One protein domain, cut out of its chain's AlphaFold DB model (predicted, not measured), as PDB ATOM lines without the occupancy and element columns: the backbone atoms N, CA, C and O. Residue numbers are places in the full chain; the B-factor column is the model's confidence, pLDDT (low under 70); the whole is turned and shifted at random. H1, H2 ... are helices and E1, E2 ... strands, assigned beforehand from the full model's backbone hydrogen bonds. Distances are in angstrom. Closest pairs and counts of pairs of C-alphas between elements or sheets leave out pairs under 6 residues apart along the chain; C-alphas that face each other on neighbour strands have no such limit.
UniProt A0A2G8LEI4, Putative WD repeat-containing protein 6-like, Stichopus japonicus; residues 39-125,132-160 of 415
ATOM      1  N   GLU A  39     -22.947 -12.424  25.643       67.06
ATOM      2  CA  GLU A  39     -23.909 -13.508  25.390       67.06
ATOM      3  C   GLU A  39     -25.363 -13.000  25.369       67.06
ATOM      4  O   GLU A  39     -26.198 -13.565  24.670       67.06
ATOM      5  N   ALA A  40     -25.646 -11.891  26.061       65.62
ATOM      6  CA  ALA A  40     -26.929 -11.189  26.068       65.62
ATOM      7  C   ALA A  40     -27.008  -9.997  25.084       65.62
ATOM      8  O   ALA A  40     -27.900  -9.160  25.225       65.62
ATOM      9  N   ASN A  41     -26.076  -9.867  24.124       52.75
ATOM     10  CA  ASN A  41     -25.974  -8.737  23.176       52.75
ATOM     11  C   ASN A  41     -26.062  -7.334  23.823       52.75
ATOM     12  O   ASN A  41     -26.471  -6.366  23.187       52.75
ATOM     13  N   THR A  42     -25.676  -7.219  25.094       53.66
ATOM     14  CA  THR A  42     -25.701  -5.968  25.854       53.66
ATOM     15  C   THR A  42     -24.273  -5.453  25.959       53.66
ATOM     16  O   THR A  42     -23.416  -6.116  26.548       53.66
ATOM     17  N   GLU A  43     -23.979  -4.287  25.386       50.88
ATOM     18  CA  GLU A  43     -22.646  -3.703  25.536       50.88
ATOM     19  C   GLU A  43     -22.415  -3.250  26.990       50.88
ATOM     20  O   GLU A  43     -23.333  -2.748  27.643       50.88
ATOM     21  N   PRO A  44     -21.207  -3.452  27.547       52.81
ATOM     22  CA  PRO A  44     -20.859  -2.873  28.836       52.81
ATOM     23  C   PRO A  44     -20.772  -1.353  28.704       52.81
ATOM     24  O   PRO A  44     -20.166  -0.870  27.751       52.81
ATOM     25  N   ASP A  45     -21.303  -0.623  29.687       52.72
ATOM     26  CA  ASP A  45     -21.200   0.838  29.745       52.72
ATOM     27  C   ASP A  45     -19.748   1.315  29.492       52.72
ATOM     28  O   ASP A  45     -18.849   0.988  30.283       52.72
ATOM     29  N   PRO A  46     -19.490   2.057  28.397       51.66
ATOM     30  CA  PRO A  46     -18.172   2.602  28.103       51.66
ATOM     31  C   PRO A  46     -17.883   3.900  28.877       51.66
ATOM     32  O   PRO A  46     -16.740   4.356  28.872       51.66
ATOM     33  N   GLU A  47     -18.880   4.499  29.541       62.72
ATOM     34  CA  GLU A  47     -18.819   5.850  30.114       62.72
ATOM     35  C   GLU A  47     -18.518   5.899  31.622       62.72
ATOM     36  O   GLU A  47     -18.455   6.991  32.199       62.72
ATOM     37  N   THR A  48     -18.281   4.750  32.270       77.25
ATOM     38  CA  THR A  48     -17.900   4.675  33.692       77.25
ATOM     39  C   THR A  48     -16.602   5.452  33.959       77.25
ATOM     40  O   THR A  48     -15.490   4.966  33.710       77.25
ATOM     41  N   ARG A  49     -16.755   6.661  34.511       86.81
ATOM     42  CA  ARG A  49     -15.689   7.613  34.841       86.81
ATOM     43  C   ARG A  49     -15.228   7.451  36.286       86.81
ATOM     44  O   ARG A  49     -16.006   7.091  37.166       86.81
ATOM     45  N   PHE A  50     -13.966   7.789  36.534       91.00
ATOM     46  CA  PHE A  50     -13.499   8.092  37.883       91.00
ATOM     47  C   PHE A  50     -13.717   9.580  38.138       91.00
ATOM     48  O   PHE A  50     -13.230  10.416  37.381       91.00
ATOM     49  N   MET A  51     -14.514   9.874  39.158       92.81
ATOM     50  CA  MET A  51     -15.052  11.203  39.440       92.81
ATOM     51  C   MET A  51     -14.143  11.977  40.395       92.81
ATOM     52  O   MET A  51     -13.926  13.169  40.210       92.81
ATOM     53  N   ASP A  52     -13.546  11.278  41.364       94.88
ATOM     54  CA  ASP A  52     -12.531  11.832  42.256       94.88
ATOM     55  C   ASP A  52     -11.562  10.735  42.740       94.88
ATOM     56  O   ASP A  52     -11.894   9.545  42.776       94.88
ATOM     57  N   VAL A  53     -10.356  11.144  43.128       95.75
ATOM     58  CA  VAL A  53      -9.308  10.301  43.705       95.75
ATOM     59  C   VAL A  53      -8.670  10.990  44.910       95.75
ATOM     60  O   VAL A  53      -8.411  12.196  44.903       95.75
ATOM     61  N   LYS A  54      -8.378  10.219  45.962       96.62
ATOM     62  CA  LYS A  54      -7.578  10.665  47.110       96.62
ATOM     63  C   LYS A  54      -6.471   9.661  47.412       96.62
ATOM     64  O   LYS A  54      -6.704   8.456  47.422       96.62
ATOM     65  N   VAL A  55      -5.264  10.177  47.640       95.25
ATOM     66  CA  VAL A  55      -4.045   9.387  47.869       95.25
ATOM     67  C   VAL A  55      -3.627   9.507  49.331       95.25
ATOM     68  O   VAL A  55      -3.560  10.611  49.864       95.25
ATOM     69  N   HIS A  56      -3.315   8.377  49.959       93.75
ATOM     70  CA  HIS A  56      -2.912   8.264  51.358       93.75
ATOM     71  C   HIS A  56      -1.575   7.525  51.461       93.75
ATOM     72  O   HIS A  56      -1.401   6.455  50.877       93.75
ATOM     73  N   ARG A  57      -0.627   8.098  52.209       91.12
ATOM     74  CA  ARG A  57       0.668   7.483  52.534       91.12
ATOM     75  C   ARG A  57       0.846   7.502  54.060       91.12
ATOM     76  O   ARG A  57       1.444   8.445  54.572       91.12
ATOM     77  N   PRO A  58       0.316   6.499  54.790       81.06
ATOM     78  CA  PRO A  58       0.375   6.467  56.258       81.06
ATOM     79  C   PRO A  58       1.813   6.355  56.785       81.06
ATOM     80  O   PRO A  58       2.120   6.815  57.882       81.06
ATOM     81  N   ASN A  59       2.699   5.756  55.987       79.50
ATOM     82  CA  ASN A  59       4.102   5.517  56.290       79.50
ATOM     83  C   ASN A  59       4.991   6.158  55.209       79.50
ATOM     84  O   ASN A  59       4.578   6.302  54.061       79.50
ATOM     85  N   LYS A  60       6.249   6.480  55.547       74.44
ATOM     86  CA  LYS A  60       7.268   6.991  54.600       74.44
ATOM     87  C   LYS A  60       7.870   5.894  53.693       74.44
ATOM     88  O   LYS A  60       9.062   5.934  53.404       74.44
ATOM     89  N   GLY A  61       7.084   4.882  53.334       76.62
ATOM     90  CA  GLY A  61       7.509   3.766  52.485       76.62
ATOM     91  C   GLY A  61       7.001   3.897  51.050       76.62
ATOM     92  O   GLY A  61       6.170   4.755  50.755       76.62
ATOM     93  N   ASP A  62       7.451   2.991  50.184       84.38
ATOM     94  CA  ASP A  62       7.167   2.962  48.739       84.38
ATOM     95  C   ASP A  62       5.737   2.473  48.402       84.38
ATOM     96  O   ASP A  62       5.520   1.772  47.412       84.38
ATOM     97  N   VAL A  63       4.758   2.768  49.263       89.88
ATOM     98  CA  VAL A  63       3.387   2.242  49.209       89.88
ATOM     99  C   VAL A  63       2.388   3.384  49.369       89.88
ATOM    100  O   VAL A  63       2.334   4.042  50.411       89.88
ATOM    101  N   ALA A  64       1.561   3.591  48.347       92.69
ATOM    102  CA  ALA A  64       0.479   4.567  48.356       92.69
ATOM    103  C   ALA A  64      -0.880   3.868  48.246       92.69
ATOM    104  O   ALA A  64      -1.085   3.019  47.381       92.69
ATOM    105  N   PHE A  65      -1.832   4.256  49.090       93.62
ATOM    106  CA  PHE A  65      -3.230   3.843  48.987       93.62
ATOM    107  C   PHE A  65      -3.996   4.872  48.145       93.62
ATOM    108  O   PHE A  65      -3.856   6.075  48.369       93.62
ATOM    109  N   LEU A  66      -4.808   4.418  47.190       95.00
ATOM    110  CA  LEU A  66      -5.636   5.267  46.334       95.00
ATOM    111  C   LEU A  66      -7.113   4.910  46.526       95.00
ATOM    112  O   LEU A  66      -7.551   3.818  46.157       95.00
ATOM    113  N   TYR A  67      -7.878   5.854  47.068       95.06
ATOM    114  CA  TYR A  67      -9.336   5.802  47.127       95.06
ATOM    115  C   TYR A  67      -9.891   6.436  45.850       95.06
ATOM    116  O   TYR A  67      -9.592   7.600  45.580       95.06
ATOM    117  N   ILE A  68     -10.659   5.687  45.056       94.25
ATOM    118  CA  ILE A  68     -11.176   6.128  43.750       94.25
ATOM    119  C   ILE A  68     -12.700   6.007  43.719       94.25
ATOM    120  O   ILE A  68     -13.246   4.909  43.854       94.25
ATOM    121  N   ALA A  69     -13.372   7.138  43.512       93.50
ATOM    122  CA  ALA A  69     -14.816   7.248  43.339       93.50
ATOM    123  C   ALA A  69     -15.204   7.001  41.875       93.50
ATOM    124  O   ALA A  69     -14.727   7.701  40.981       93.50
ATOM    125  N   GLY A  70     -16.074   6.020  41.623       90.31
ATOM    126  CA  GLY A  70     -16.626   5.744  40.295       90.31
ATOM    127  C   GLY A  70     -18.019   6.341  40.080       90.31
ATOM    128  O   GLY A  70     -18.833   6.402  41.004       90.31
ATOM    129  N   SER A  71     -18.327   6.719  38.835       89.94
ATOM    130  CA  SER A  71     -19.689   7.095  38.432       89.94
ATOM    131  C   SER A  71     -20.669   5.914  38.437       89.94
ATOM    132  O   SER A  71     -21.877   6.119  38.398       89.94
ATOM    133  N   ASP A  72     -20.154   4.685  38.526       86.25
ATOM    134  CA  ASP A  72     -20.890   3.422  38.618       86.25
ATOM    135  C   ASP A  72     -21.328   3.048  40.050       86.25
ATOM    136  O   ASP A  72     -21.711   1.907  40.301       86.25
ATOM    137  N   GLY A  73     -21.236   3.981  41.006       85.81
ATOM    138  CA  GLY A  73     -21.571   3.745  42.416       85.81
ATOM    139  C   GLY A  73     -20.580   2.854  43.165       85.81
ATOM    140  O   GLY A  73     -20.838   2.451  44.298       85.81
ATOM    141  N   LEU A  74     -19.416   2.569  42.573       88.50
ATOM    142  CA  LEU A  74     -18.375   1.762  43.200       88.50
ATOM    143  C   LEU A  74     -17.193   2.627  43.655       88.50
ATOM    144  O   LEU A  74     -16.380   3.091  42.848       88.50
ATOM    145  N   LEU A  75     -17.064   2.778  44.974       90.06
ATOM    146  CA  LEU A  75     -15.861   3.302  45.619       90.06
ATOM    147  C   LEU A  75     -14.849   2.159  45.744       90.06
ATOM    148  O   LEU A  75     -15.194   1.035  46.116       90.06
ATOM    149  N   ARG A  76     -13.596   2.428  45.383       90.94
ATOM    150  CA  ARG A  76     -12.537   1.421  45.237       90.94
ATOM    151  C   ARG A  76     -11.295   1.820  46.022       90.94
ATOM    152  O   ARG A  76     -10.954   2.999  46.066       90.94
ATOM    153  N   LEU A  77     -10.605   0.831  46.586       92.69
ATOM    154  CA  LEU A  77      -9.315   1.001  47.250       92.69
ATOM    155  C   LEU A  77      -8.246   0.195  46.512       92.69
ATOM    156  O   LEU A  77      -8.277  -1.038  46.507       92.69
ATOM    157  N   PHE A  78      -7.293   0.909  45.922       91.94
ATOM    158  CA  PHE A  78      -6.090   0.344  45.318       91.94
ATOM    159  C   PHE A  78      -4.871   0.591  46.210       91.94
ATOM    160  O   PHE A  78      -4.805   1.600  46.913       91.94
ATOM    161  N   VAL A  79      -3.882  -0.292  46.131       91.62
ATOM    162  CA  VAL A  79      -2.507  -0.015  46.561       91.62
ATOM    163  C   VAL A  79      -1.622   0.101  45.328       91.62
ATOM    164  O   VAL A  79      -1.722  -0.710  44.411       91.62
ATOM    165  N   PHE A  80      -0.763   1.115  45.321       91.44
ATOM    166  CA  PHE A  80       0.313   1.296  44.359       91.44
ATOM    167  C   PHE A  80       1.661   1.095  45.049       91.44
ATOM    168  O   PHE A  80       1.944   1.741  46.063       91.44
ATOM    169  N   HIS A  81       2.489   0.222  44.482       88.56
ATOM    170  CA  HIS A  81       3.860  -0.017  44.920       88.56
ATOM    171  C   HIS A  81       4.830   0.781  44.038       88.56
ATOM    172  O   HIS A  81       5.043   0.453  42.872       88.56
ATOM    173  N   GLU A  82       5.451   1.829  44.583       87.38
ATOM    174  CA  GLU A  82       6.263   2.784  43.807       87.38
ATOM    175  C   GLU A  82       7.562   2.167  43.250       87.38
ATOM    176  O   GLU A  82       8.101   2.653  42.249       87.38
ATOM    177  N   TYR A  83       8.038   1.074  43.863       86.06
ATOM    178  CA  TYR A  83       9.202   0.310  43.406       86.06
ATOM    179  C   TYR A  83       8.865  -0.714  42.307       86.06
ATOM    180  O   TYR A  83       9.543  -0.739  41.283       86.06
ATOM    181  N   THR A  84       7.830  -1.549  42.485       84.88
ATOM    182  CA  THR A  84       7.464  -2.583  41.489       84.88
ATOM    183  C   THR A  84       6.581  -2.056  40.356       84.88
ATOM    184  O   THR A  84       6.459  -2.721  39.332       84.88
ATOM    185  N   ARG A  85       6.000  -0.858  40.523       85.62
ATOM    186  CA  ARG A  85       5.035  -0.205  39.615       85.62
ATOM    187  C   ARG A  85       3.699  -0.930  39.464       85.62
ATOM    188  O   ARG A  85       2.915  -0.638  38.566       85.62
ATOM    189  N   GLU A  86       3.389  -1.813  40.404       84.25
ATOM    190  CA  GLU A  86       2.136  -2.559  40.428       84.25
ATOM    191  C   GLU A  86       1.026  -1.755  41.118       84.25
ATOM    192  O   GLU A  86       1.203  -1.234  42.222       84.25
ATOM    193  N   LEU A  87      -0.141  -1.680  40.468       87.94
ATOM    194  CA  LEU A  87      -1.377  -1.121  41.017       87.94
ATOM    195  C   LEU A  87      -2.386  -2.258  41.240       87.94
ATOM    196  O   LEU A  87      -2.919  -2.821  40.285       87.94
ATOM    197  N   LEU A  88      -2.661  -2.588  42.501       87.38
ATOM    198  CA  LEU A  88      -3.495  -3.724  42.900       87.38
ATOM    199  C   LEU A  88      -4.798  -3.239  43.541       87.38
ATOM    200  O   LEU A  88      -4.773  -2.477  44.507       87.38
ATOM    201  N   GLN A  89      -5.953  -3.690  43.038       87.50
ATOM    202  CA  GLN A  89      -7.244  -3.397  43.666       87.50
ATOM    203  C   GLN A  89      -7.443  -4.309  44.884       87.50
ATOM    204  O   GLN A  89      -7.732  -5.493  44.730       87.50
ATOM    205  N   LEU A  90      -7.317  -3.762  46.093       86.00
ATOM    206  CA  LEU A  90      -7.494  -4.533  47.324       86.00
ATOM    207  C   LEU A  90      -8.972  -4.699  47.690       86.00
ATOM    208  O   LEU A  90      -9.407  -5.800  48.035       86.00
ATOM    209  N   TYR A  91      -9.738  -3.601  47.623       86.25
ATOM    210  CA  TYR A  91     -11.128  -3.588  48.074       86.25
ATOM    211  C   TYR A  91     -12.072  -2.771  47.173       86.25
ATOM    212  O   TYR A  91     -11.650  -1.907  46.399       86.25
ATOM    213  N   GLN A  92     -13.376  -3.025  47.306       88.00
ATOM    214  CA  GLN A  92     -14.463  -2.226  46.718       88.00
ATOM    215  C   GLN A  92     -15.690  -2.174  47.639       88.00
ATOM    216  O   GLN A  92     -15.861  -3.059  48.474       88.00
ATOM    217  N   SER A  93     -16.560  -1.181  47.463       84.56
ATOM    218  CA  SER A  93     -17.889  -1.145  48.083       84.56
ATOM    219  C   SER A  93     -18.924  -0.536  47.137       84.56
ATOM    220  O   SER A  93     -18.589   0.298  46.296       84.56
ATOM    221  N   ALA A  94     -20.173  -0.973  47.301       80.88
ATOM    222  CA  ALA A  94     -21.348  -0.589  46.520       80.88
ATOM    223  C   ALA A  94     -22.435   0.083  47.387       80.88
ATOM    224  O   ALA A  94     -23.622  -0.004  47.078       80.88
ATOM    225  N   SER A  95     -22.061   0.711  48.512       72.81
ATOM    226  CA  SER A  95     -23.032   1.326  49.438       72.81
ATOM    227  C   SER A  95     -23.796   2.522  48.852       72.81
ATOM    228  O   SER A  95     -24.849   2.871  49.378       72.81
ATOM    229  N   HIS A  96     -23.318   3.120  47.756       68.75
ATOM    230  CA  HIS A  96     -24.129   4.005  46.918       68.75
ATOM    231  C   HIS A  96     -24.564   3.254  45.655       68.75
ATOM    232  O   HIS A  96     -23.752   2.648  44.966       68.75
ATOM    233  N   GLN A  97     -25.848   3.349  45.307       78.06
ATOM    234  CA  GLN A  97     -26.399   2.845  44.038       78.06
ATOM    235  C   GLN A  97     -26.437   3.953  42.965       78.06
ATOM    236  O   GLN A  97     -27.282   3.956  42.076       78.06
ATOM    237  N   CYS A  98     -25.564   4.954  43.103       86.75
ATOM    238  CA  CYS A  98     -25.584   6.205  42.353       86.75
ATOM    239  C   CYS A  98     -24.169   6.801  42.248       86.75
ATOM    240  O   CYS A  98     -23.246   6.354  42.926       86.75
ATOM    241  N   CYS A  99     -23.988   7.801  41.388       90.12
ATOM    242  CA  CYS A  99     -22.680   8.372  41.072       90.12
ATOM    243  C   CYS A  99     -22.047   9.077  42.289       90.12
ATOM    244  O   CYS A  99     -22.639   9.991  42.868       90.12
ATOM    245  N   PHE A 100     -20.819   8.691  42.650       93.38
ATOM    246  CA  PHE A 100     -19.991   9.470  43.573       93.38
ATOM    247  C   PHE A 100     -19.501  10.749  42.884       93.38
ATOM    248  O   PHE A 100     -19.028  10.695  41.754       93.38
ATOM    249  N   LEU A 101     -19.557  11.884  43.579       95.12
ATOM    250  CA  LEU A 101     -19.176  13.195  43.043       95.12
ATOM    251  C   LEU A 101     -17.897  13.742  43.683       95.12
ATOM    252  O   LEU A 101     -17.094  14.368  42.999       95.12
ATOM    253  N   SER A 102     -17.694  13.495  44.979       96.50
ATOM    254  CA  SER A 102     -16.566  14.049  45.731       96.50
ATOM    255  C   SER A 102     -16.042  13.089  46.799       96.50
ATOM    256  O   SER A 102     -16.800  12.359  47.443       96.50
ATOM    257  N   LEU A 103     -14.725  13.104  47.009       97.44
ATOM    258  CA  LEU A 103     -14.020  12.426  48.092       97.44
ATOM    259  C   LEU A 103     -13.185  13.425  48.889       97.44
ATOM    260  O   LEU A 103     -12.503  14.289  48.337       97.44
ATOM    261  N   LEU A 104     -13.138  13.234  50.201       97.75
ATOM    262  CA  LEU A 104     -12.276  13.982  51.107       97.75
ATOM    263  C   LEU A 104     -11.611  13.022  52.088       97.75
ATOM    264  O   LEU A 104     -12.283  12.349  52.860       97.75
ATOM    265  N   LEU A 105     -10.283  12.973  52.073       96.81
ATOM    266  CA  LEU A 105      -9.495  12.217  53.041       96.81
ATOM    267  C   LEU A 105      -9.051  13.147  54.174       96.81
ATOM    268  O   LEU A 105      -8.518  14.222  53.900       96.81
ATOM    269  N   HIS A 106      -9.214  12.714  55.424       94.75
ATOM    270  CA  HIS A 106      -8.690  13.408  56.598       94.75
ATOM    271  C   HIS A 106      -7.977  12.428  57.543       94.75
ATOM    272  O   HIS A 106      -8.562  11.451  58.004       94.75
ATOM    273  N   GLU A 107      -6.714  12.699  57.862       92.44
ATOM    274  CA  GLU A 107      -5.948  11.961  58.873       92.44
ATOM    275  C   GLU A 107      -6.231  12.544  60.265       92.44
ATOM    276  O   GLU A 107      -5.550  13.479  60.689       92.44
ATOM    277  N   ILE A 108      -7.221  12.009  60.989       89.88
ATOM    278  CA  ILE A 108      -7.503  12.456  62.362       89.88
ATOM    279  C   ILE A 108      -6.347  12.009  63.260       89.88
ATOM    280  O   ILE A 108      -6.097  10.812  63.425       89.88
ATOM    281  N   ARG A 109      -5.639  12.969  63.857       88.75
ATOM    282  CA  ARG A 109      -4.521  12.712  64.771       88.75
ATOM    283  C   ARG A 109      -5.036  12.686  66.206       88.75
ATOM    284  O   ARG A 109      -5.365  13.723  66.773       88.75
ATOM    285  N   LEU A 110      -5.112  11.491  66.783       83.69
ATOM    286  CA  LEU A 110      -5.358  11.275  68.207       83.69
ATOM    287  C   LEU A 110      -4.020  11.086  68.933       83.69
ATOM    288  O   LEU A 110      -3.029  10.702  68.313       83.69
ATOM    289  N   THR A 111      -4.017  11.266  70.256       80.69
ATOM    290  CA  THR A 111      -2.830  11.154  71.132       80.69
ATOM    291  C   THR A 111      -1.927   9.956  70.823       80.69
ATOM    292  O   THR A 111      -0.715  10.112  70.727       80.69
ATOM    293  N   ASN A 112      -2.526   8.778  70.612       79.81
ATOM    294  CA  ASN A 112      -1.812   7.510  70.431       79.81
ATOM    295  C   ASN A 112      -2.032   6.864  69.043       79.81
ATOM    296  O   ASN A 112      -1.729   5.685  68.875       79.81
ATOM    297  N   SER A 113      -2.627   7.561  68.062       83.38
ATOM    298  CA  SER A 113      -2.899   6.983  66.728       83.38
ATOM    299  C   SER A 113      -3.336   8.012  65.687       83.38
ATOM    300  O   SER A 113      -4.126   8.900  66.004       83.38
ATOM    301  N   VAL A 114      -2.989   7.787  64.420       87.06
ATOM    302  CA  VAL A 114      -3.649   8.442  63.278       87.06
ATOM    303  C   VAL A 114      -4.773   7.542  62.757       87.06
ATOM    304  O   VAL A 114      -4.575   6.336  62.634       87.06
ATOM    305  N   VAL A 115      -5.941   8.118  62.462       89.12
ATOM    306  CA  VAL A 115      -7.103   7.423  61.883       89.12
ATOM    307  C   VAL A 115      -7.422   8.045  60.515       89.12
ATOM    308  O   VAL A 115      -7.855   9.201  60.472       89.12
ATOM    309  N   PRO A 116      -7.191   7.336  59.392       92.06
ATOM    310  CA  PRO A 116      -7.547   7.816  58.060       92.06
ATOM    311  C   PRO A 116      -9.059   7.708  57.842       92.06
ATOM    312  O   PRO A 116      -9.593   6.637  57.543       92.06
ATOM    313  N   LEU A 117      -9.746   8.839  57.981       93.31
ATOM    314  CA  LEU A 117     -11.174   8.964  57.733       93.31
ATOM    315  C   LEU A 117     -11.405   9.441  56.296       93.31
ATOM    316  O   LEU A 117     -11.016  10.549  55.923       93.31
ATOM    317  N   LEU A 118     -12.050   8.608  55.484       95.56
ATOM    318  CA  LEU A 118     -12.490   8.980  54.142       95.56
ATOM    319  C   LEU A 118     -13.953   9.427  54.206       95.56
ATOM    320  O   LEU A 118     -14.796   8.710  54.732       95.56
ATOM    321  N   CYS A 119     -14.264  10.592  53.656       96.19
ATOM    322  CA  CYS A 119     -15.624  11.089  53.468       96.19
ATOM    323  C   CYS A 119     -15.961  11.051  51.973       96.19
ATOM    324  O   CYS A 119     -15.108  11.379  51.146       96.19
ATOM    325  N   SER A 120     -17.189  10.675  51.620       96.50
ATOM    326  CA  SER A 120     -17.654  10.589  50.234       96.50
ATOM    327  C   SER A 120     -19.034  11.217  50.061       96.50
ATOM    328  O   SER A 120     -19.957  10.886  50.806       96.50
ATOM    329  N   GLY A 121     -19.164  12.093  49.066       96.94
ATOM    330  CA  GLY A 121     -20.414  12.711  48.634       96.94
ATOM    331  C   GLY A 121     -20.850  12.184  47.265       96.94
ATOM    332  O   GLY A 121     -20.014  11.934  46.392       96.94
ATOM    333  N   ALA A 122     -22.155  12.000  47.071       95.62
ATOM    334  CA  ALA A 122     -22.736  11.405  45.864       95.62
ATOM    335  C   ALA A 122     -23.973  12.170  45.369       95.62
ATOM    336  O   ALA A 122     -24.454  13.089  46.035       95.62
ATOM    337  N   THR A 123     -24.498  11.783  44.200       95.81
ATOM    338  CA  THR A 123     -25.671  12.399  43.546       95.81
ATOM    339  C   THR A 123     -26.976  12.316  44.346       95.81
ATOM    340  O   THR A 123     -27.914  13.040  44.041       95.81
ATOM    341  N   ASP A 124     -27.068  11.439  45.349       94.81
ATOM    342  CA  ASP A 124     -28.276  11.227  46.162       94.81
ATOM    343  C   ASP A 124     -28.300  12.032  47.476       94.81
ATOM    344  O   ASP A 124     -29.073  11.713  48.380       94.81
ATOM    345  N   GLY A 125     -27.426  13.035  47.614       95.69
ATOM    346  CA  GLY A 125     -27.360  13.899  48.796       95.69
ATOM    347  C   GLY A 125     -26.886  13.210  50.077       95.69
ATOM    348  O   GLY A 125     -26.936  13.808  51.161       95.69
ATOM    349  N   MET A 132     -10.906   3.914  57.449       89.50
ATOM    350  CA  MET A 132     -10.047   3.099  56.587       89.50
ATOM    351  C   MET A 132      -8.901   2.416  57.350       89.50
ATOM    352  O   MET A 132      -8.134   1.673  56.730       89.50
ATOM    353  N   SER A 133      -8.795   2.605  58.676       88.00
ATOM    354  CA  SER A 133      -7.717   2.045  59.513       88.00
ATOM    355  C   SER A 133      -7.592   0.533  59.336       88.00
ATOM    356  O   SER A 133      -6.510   0.019  59.066       88.00
ATOM    357  N   SER A 134      -8.715  -0.185  59.403       83.81
ATOM    358  CA  SER A 134      -8.742  -1.648  59.296       83.81
ATOM    359  C   SER A 134      -8.345  -2.158  57.905       83.81
ATOM    360  O   SER A 134      -7.797  -3.249  57.797       83.81
ATOM    361  N   CYS A 135      -8.567  -1.374  56.843       84.25
ATOM    362  CA  CYS A 135      -8.156  -1.738  55.480       84.25
ATOM    363  C   CYS A 135      -6.650  -1.523  55.255       84.25
ATOM    364  O   CYS A 135      -6.015  -2.312  54.558       84.25
ATOM    365  N   VAL A 136      -6.085  -0.470  55.856       85.25
ATOM    366  CA  VAL A 136      -4.645  -0.167  55.823       85.25
ATOM    367  C   VAL A 136      -3.869  -1.183  56.666       85.25
ATOM    368  O   VAL A 136      -2.971  -1.849  56.156       85.25
ATOM    369  N   ASN A 137      -4.274  -1.390  57.922       84.81
ATOM    370  CA  ASN A 137      -3.606  -2.320  58.836       84.81
ATOM    371  C   ASN A 137      -3.623  -3.762  58.296       84.81
ATOM    372  O   ASN A 137      -2.592  -4.428  58.287       84.81
ATOM    373  N   ALA A 138      -4.757  -4.225  57.753       83.19
ATOM    374  CA  ALA A 138      -4.869  -5.566  57.174       83.19
ATOM    375  C   ALA A 138      -4.054  -5.762  55.879       83.19
ATOM    376  O   ALA A 138      -3.833  -6.905  55.471       83.19
ATOM    377  N   HIS A 139      -3.614  -4.690  55.213       83.25
ATOM    378  CA  HIS A 139      -2.618  -4.774  54.144       83.25
ATOM    379  C   HIS A 139      -1.206  -4.903  54.730       83.25
ATOM    380  O   HIS A 139      -0.481  -5.840  54.391       83.25
ATOM    381  N   ASP A 140      -0.838  -4.017  55.653       81.62
ATOM    382  CA  ASP A 140       0.513  -3.968  56.218       81.62
ATOM    383  C   ASP A 140       0.841  -5.238  57.033       81.62
ATOM    384  O   ASP A 140       1.959  -5.752  56.955       81.62
ATOM    385  N   GLU A 141      -0.142  -5.841  57.712       79.88
ATOM    386  CA  GLU A 141      -0.026  -7.168  58.336       79.88
ATOM    387  C   GLU A 141       0.260  -8.286  57.316       79.88
ATOM    388  O   GLU A 141       1.095  -9.161  57.570       79.88
ATOM    389  N   LYS A 142      -0.397  -8.277  56.146       79.19
ATOM    390  CA  LYS A 142      -0.157  -9.276  55.085       79.19
ATOM    391  C   LYS A 142       1.258  -9.150  54.521       79.19
ATOM    392  O   LYS A 142       1.930 -10.168  54.357       79.19
ATOM    393  N   GLN A 143       1.731  -7.922  54.302       74.94
ATOM    394  CA  GLN A 143       3.099  -7.640  53.848       74.94
ATOM    395  C   GLN A 143       4.146  -8.103  54.878       74.94
ATOM    396  O   GLN A 143       5.125  -8.770  54.526       74.94
ATOM    397  N   GLN A 144       3.919  -7.848  56.171       71.19
ATOM    398  CA  GLN A 144       4.775  -8.355  57.253       71.19
ATOM    399  C   GLN A 144       4.794  -9.891  57.308       71.19
ATOM    400  O   GLN A 144       5.858 -10.495  57.453       71.19
ATOM    401  N   GLN A 145       3.650 -10.557  57.121       72.25
ATOM    402  CA  GLN A 145       3.600 -12.021  57.062       72.25
ATOM    403  C   GLN A 145       4.321 -12.592  55.833       72.25
ATOM    404  O   GLN A 145       5.043 -13.581  55.967       72.25
ATOM    405  N   GLN A 146       4.161 -11.995  54.648       69.69
ATOM    406  CA  GLN A 146       4.836 -12.447  53.423       69.69
ATOM    407  C   GLN A 146       6.358 -12.282  53.520       69.69
ATOM    408  O   GLN A 146       7.094 -13.236  53.260       69.69
ATOM    409  N   THR A 147       6.839 -11.125  53.979       68.56
ATOM    410  CA  THR A 147       8.276 -10.876  54.192       68.56
ATOM    411  C   THR A 147       8.876 -11.801  55.255       68.56
ATOM    412  O   THR A 147       9.942 -12.379  55.029       68.56
ATOM    413  N   CYS A 148       8.176 -12.047  56.370       58.88
ATOM    414  CA  CYS A 148       8.616 -13.014  57.381       58.88
ATOM    415  C   CYS A 148       8.686 -14.450  56.837       58.88
ATOM    416  O   CYS A 148       9.661 -15.156  57.109       58.88
ATOM    417  N   ARG A 149       7.700 -14.879  56.031       64.19
ATOM    418  CA  ARG A 149       7.712 -16.194  55.364       64.19
ATOM    419  C   ARG A 149       8.904 -16.310  54.413       64.19
ATOM    420  O   ARG A 149       9.726 -17.203  54.611       64.19
ATOM    421  N   ALA A 150       9.086 -15.357  53.497       62.50
ATOM    422  CA  ALA A 150      10.201 -15.335  52.545       62.50
ATOM    423  C   ALA A 150      11.581 -15.362  53.237       62.50
ATOM    424  O   ALA A 150      12.480 -16.099  52.821       62.50
ATOM    425  N   ALA A 151      11.739 -14.620  54.339       60.66
ATOM    426  CA  ALA A 151      12.947 -14.652  55.162       60.66
ATOM    427  C   ALA A 151      13.151 -16.004  55.875       60.66
ATOM    428  O   ALA A 151      14.289 -16.457  56.025       60.66
ATOM    429  N   SER A 152      12.073 -16.668  56.309       65.69
ATOM    430  CA  SER A 152      12.136 -17.998  56.929       65.69
ATOM    431  C   SER A 152      12.481 -19.100  55.919       65.69
ATOM    432  O   SER A 152      13.351 -19.927  56.202       65.69
ATOM    433  N   ASP A 153      11.910 -19.058  54.713       65.50
ATOM    434  CA  ASP A 153      12.200 -20.017  53.647       65.50
ATOM    435  C   ASP A 153      13.601 -19.813  53.069       65.50
ATOM    436  O   ASP A 153      14.314 -20.788  52.846       65.50
ATOM    437  N   SER A 154      14.076 -18.569  52.957       66.00
ATOM    438  CA  SER A 154      15.473 -18.274  52.600       66.00
ATOM    439  C   SER A 154      16.459 -18.852  53.624       66.00
ATOM    440  O   SER A 154      17.426 -19.520  53.254       66.00
ATOM    441  N   LYS A 155      16.183 -18.695  54.928       67.31
ATOM    442  CA  LYS A 155      16.964 -19.333  56.007       67.31
ATOM    443  C   LYS A 155      16.892 -20.865  55.947       67.31
ATOM    444  O   LYS A 155      17.882 -21.532  56.245       67.31
ATOM    445  N   ARG A 156      15.751 -21.434  55.543       59.00
ATOM    446  CA  ARG A 156      15.549 -22.883  55.368       59.00
ATOM    447  C   ARG A 156      16.320 -23.433  54.162       59.00
ATOM    448  O   ARG A 156      16.967 -24.467  54.294       59.00
ATOM    449  N   LEU A 157      16.320 -22.724  53.033       61.53
ATOM    450  CA  LEU A 157      17.122 -23.026  51.842       61.53
ATOM    451  C   LEU A 157      18.622 -22.997  52.154       61.53
ATOM    452  O   LEU A 157      19.305 -23.981  51.881       61.53
ATOM    453  N   LEU A 158      19.109 -21.937  52.807       59.94
ATOM    454  CA  LEU A 158      20.498 -21.843  53.277       59.94
ATOM    455  C   LEU A 158      20.863 -23.017  54.199       59.94
ATOM    456  O   LEU A 158      21.855 -23.701  53.964       59.94
ATOM    457  N   ARG A 159      20.029 -23.323  55.203       58.31
ATOM    458  CA  ARG A 159      20.259 -24.457  56.116       58.31
ATOM    459  C   ARG A 159      20.296 -25.801  55.381       58.31
ATOM    460  O   ARG A 159      21.155 -26.627  55.681       58.31
ATOM    461  N   ASN A 160      19.411 -26.010  54.406       61.25
ATOM    462  CA  ASN A 160      19.389 -27.221  53.584       61.25
ATOM    463  C   ASN A 160      20.633 -27.330  52.684       61.25
ATOM    464  O   ASN A 160      21.169 -28.426  52.535       61.25
TER     465      ASN A 160
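What this domain is: This is residues 39 to 125 and 132 to 160 of the 415 residues of the protein "Putative WD repeat-containing protein 6-like" of Stichopus japonicus (UniProt A0A2G8LEI4). A small, strongly twisted sheet of four strands, E1 to E4, and a long hairpin, E5 and E6, stand partly face to face as a loose two-layer sandwich with crossed strands, and from it a long helix, H1, sticks out with residues 141 to 160. At the other end of the printed part, residues 39 to 44 stick out as a tail. The printed part has 116 residues, with six named strands and then one named helix, in the order E1 E2 E3 E4 E5 E6 H1; both sheets are antiparallel, the larger in the order E1, E2, E3, E4, and the class is mixed, helices and strands. The whole is loose, with a radius of gyration of the C-alphas of 18.4 A, and flat, spanning 59 by 51 by 22 A.

Where its parts are: Find C-alpha 50 at (-13.499, 8.092, 37.883), where E1, residues 50 to 56, begins its 17.1 A. Next come E2, residues 63 to 70, 22.2 A; E3, residues 75 to 81, 20.0 A; and E4, residues 87 to 93, 18.0 A. Look then at C-alpha 100, (-19.991, 9.470, 43.573), where E5, residues 100 to 110, sets out over 28.7 A; E6, residues 113 to 122, measures 29.1 A. H1, residues 133 to 160, runs 40.3 A to C-alpha 160 at (19.389, -27.221, 53.584).

How they stand to each other: Start with E1 to E4, a meander, each strand the antiparallel neighbour of the one before; E1 and E4 are its edge strands. Look for N 54 and O 67, 2.9 A apart, in the hairpin E1 and E2; N 66 and O 78, 2.8 A, in E2 and E3; and N 77 and O 91, 2.9 A, in E3 and E4, each within hydrogen-bond range. In the hairpin E5 and E6, N 106 and O 117 are within range at 2.9 A. The two sheets form a sandwich, two sheets face to face, the parts that face each other 9.2 A centre to centre and the strands of the one at 40 degrees to those of the other. The closest C-alphas of E1 and E5 are those of Asp 52 and Ser 102, 5.8 A apart. E1 and E6 are only just apart, at 8.2 A. H1 only grazes the sheet E1 to E4, with its residues 135 to 140. The closest C-alphas of E6 and H1 are those of Val 115 and Ser 133, 5.9 A apart. In H1, 23 of 24 O i to N i+4 pairs are within hydrogen-bond range.

The domain as a whole: The C-alphas farthest apart are those of Gly 125 and Asn 160, 62.4 A. Without the stretches that stand free, the body spans 39 by 33 by 17 A. Residues 126 to 131 are not printed, and C-alphas 125 and 132 are 21.8 A apart across this cut, in the link from E6 to H1. Of the links that are printed whole, none is long. The model's pLDDT is under 70 at residues 39 to 47, residue 96 and residues 146 to 160.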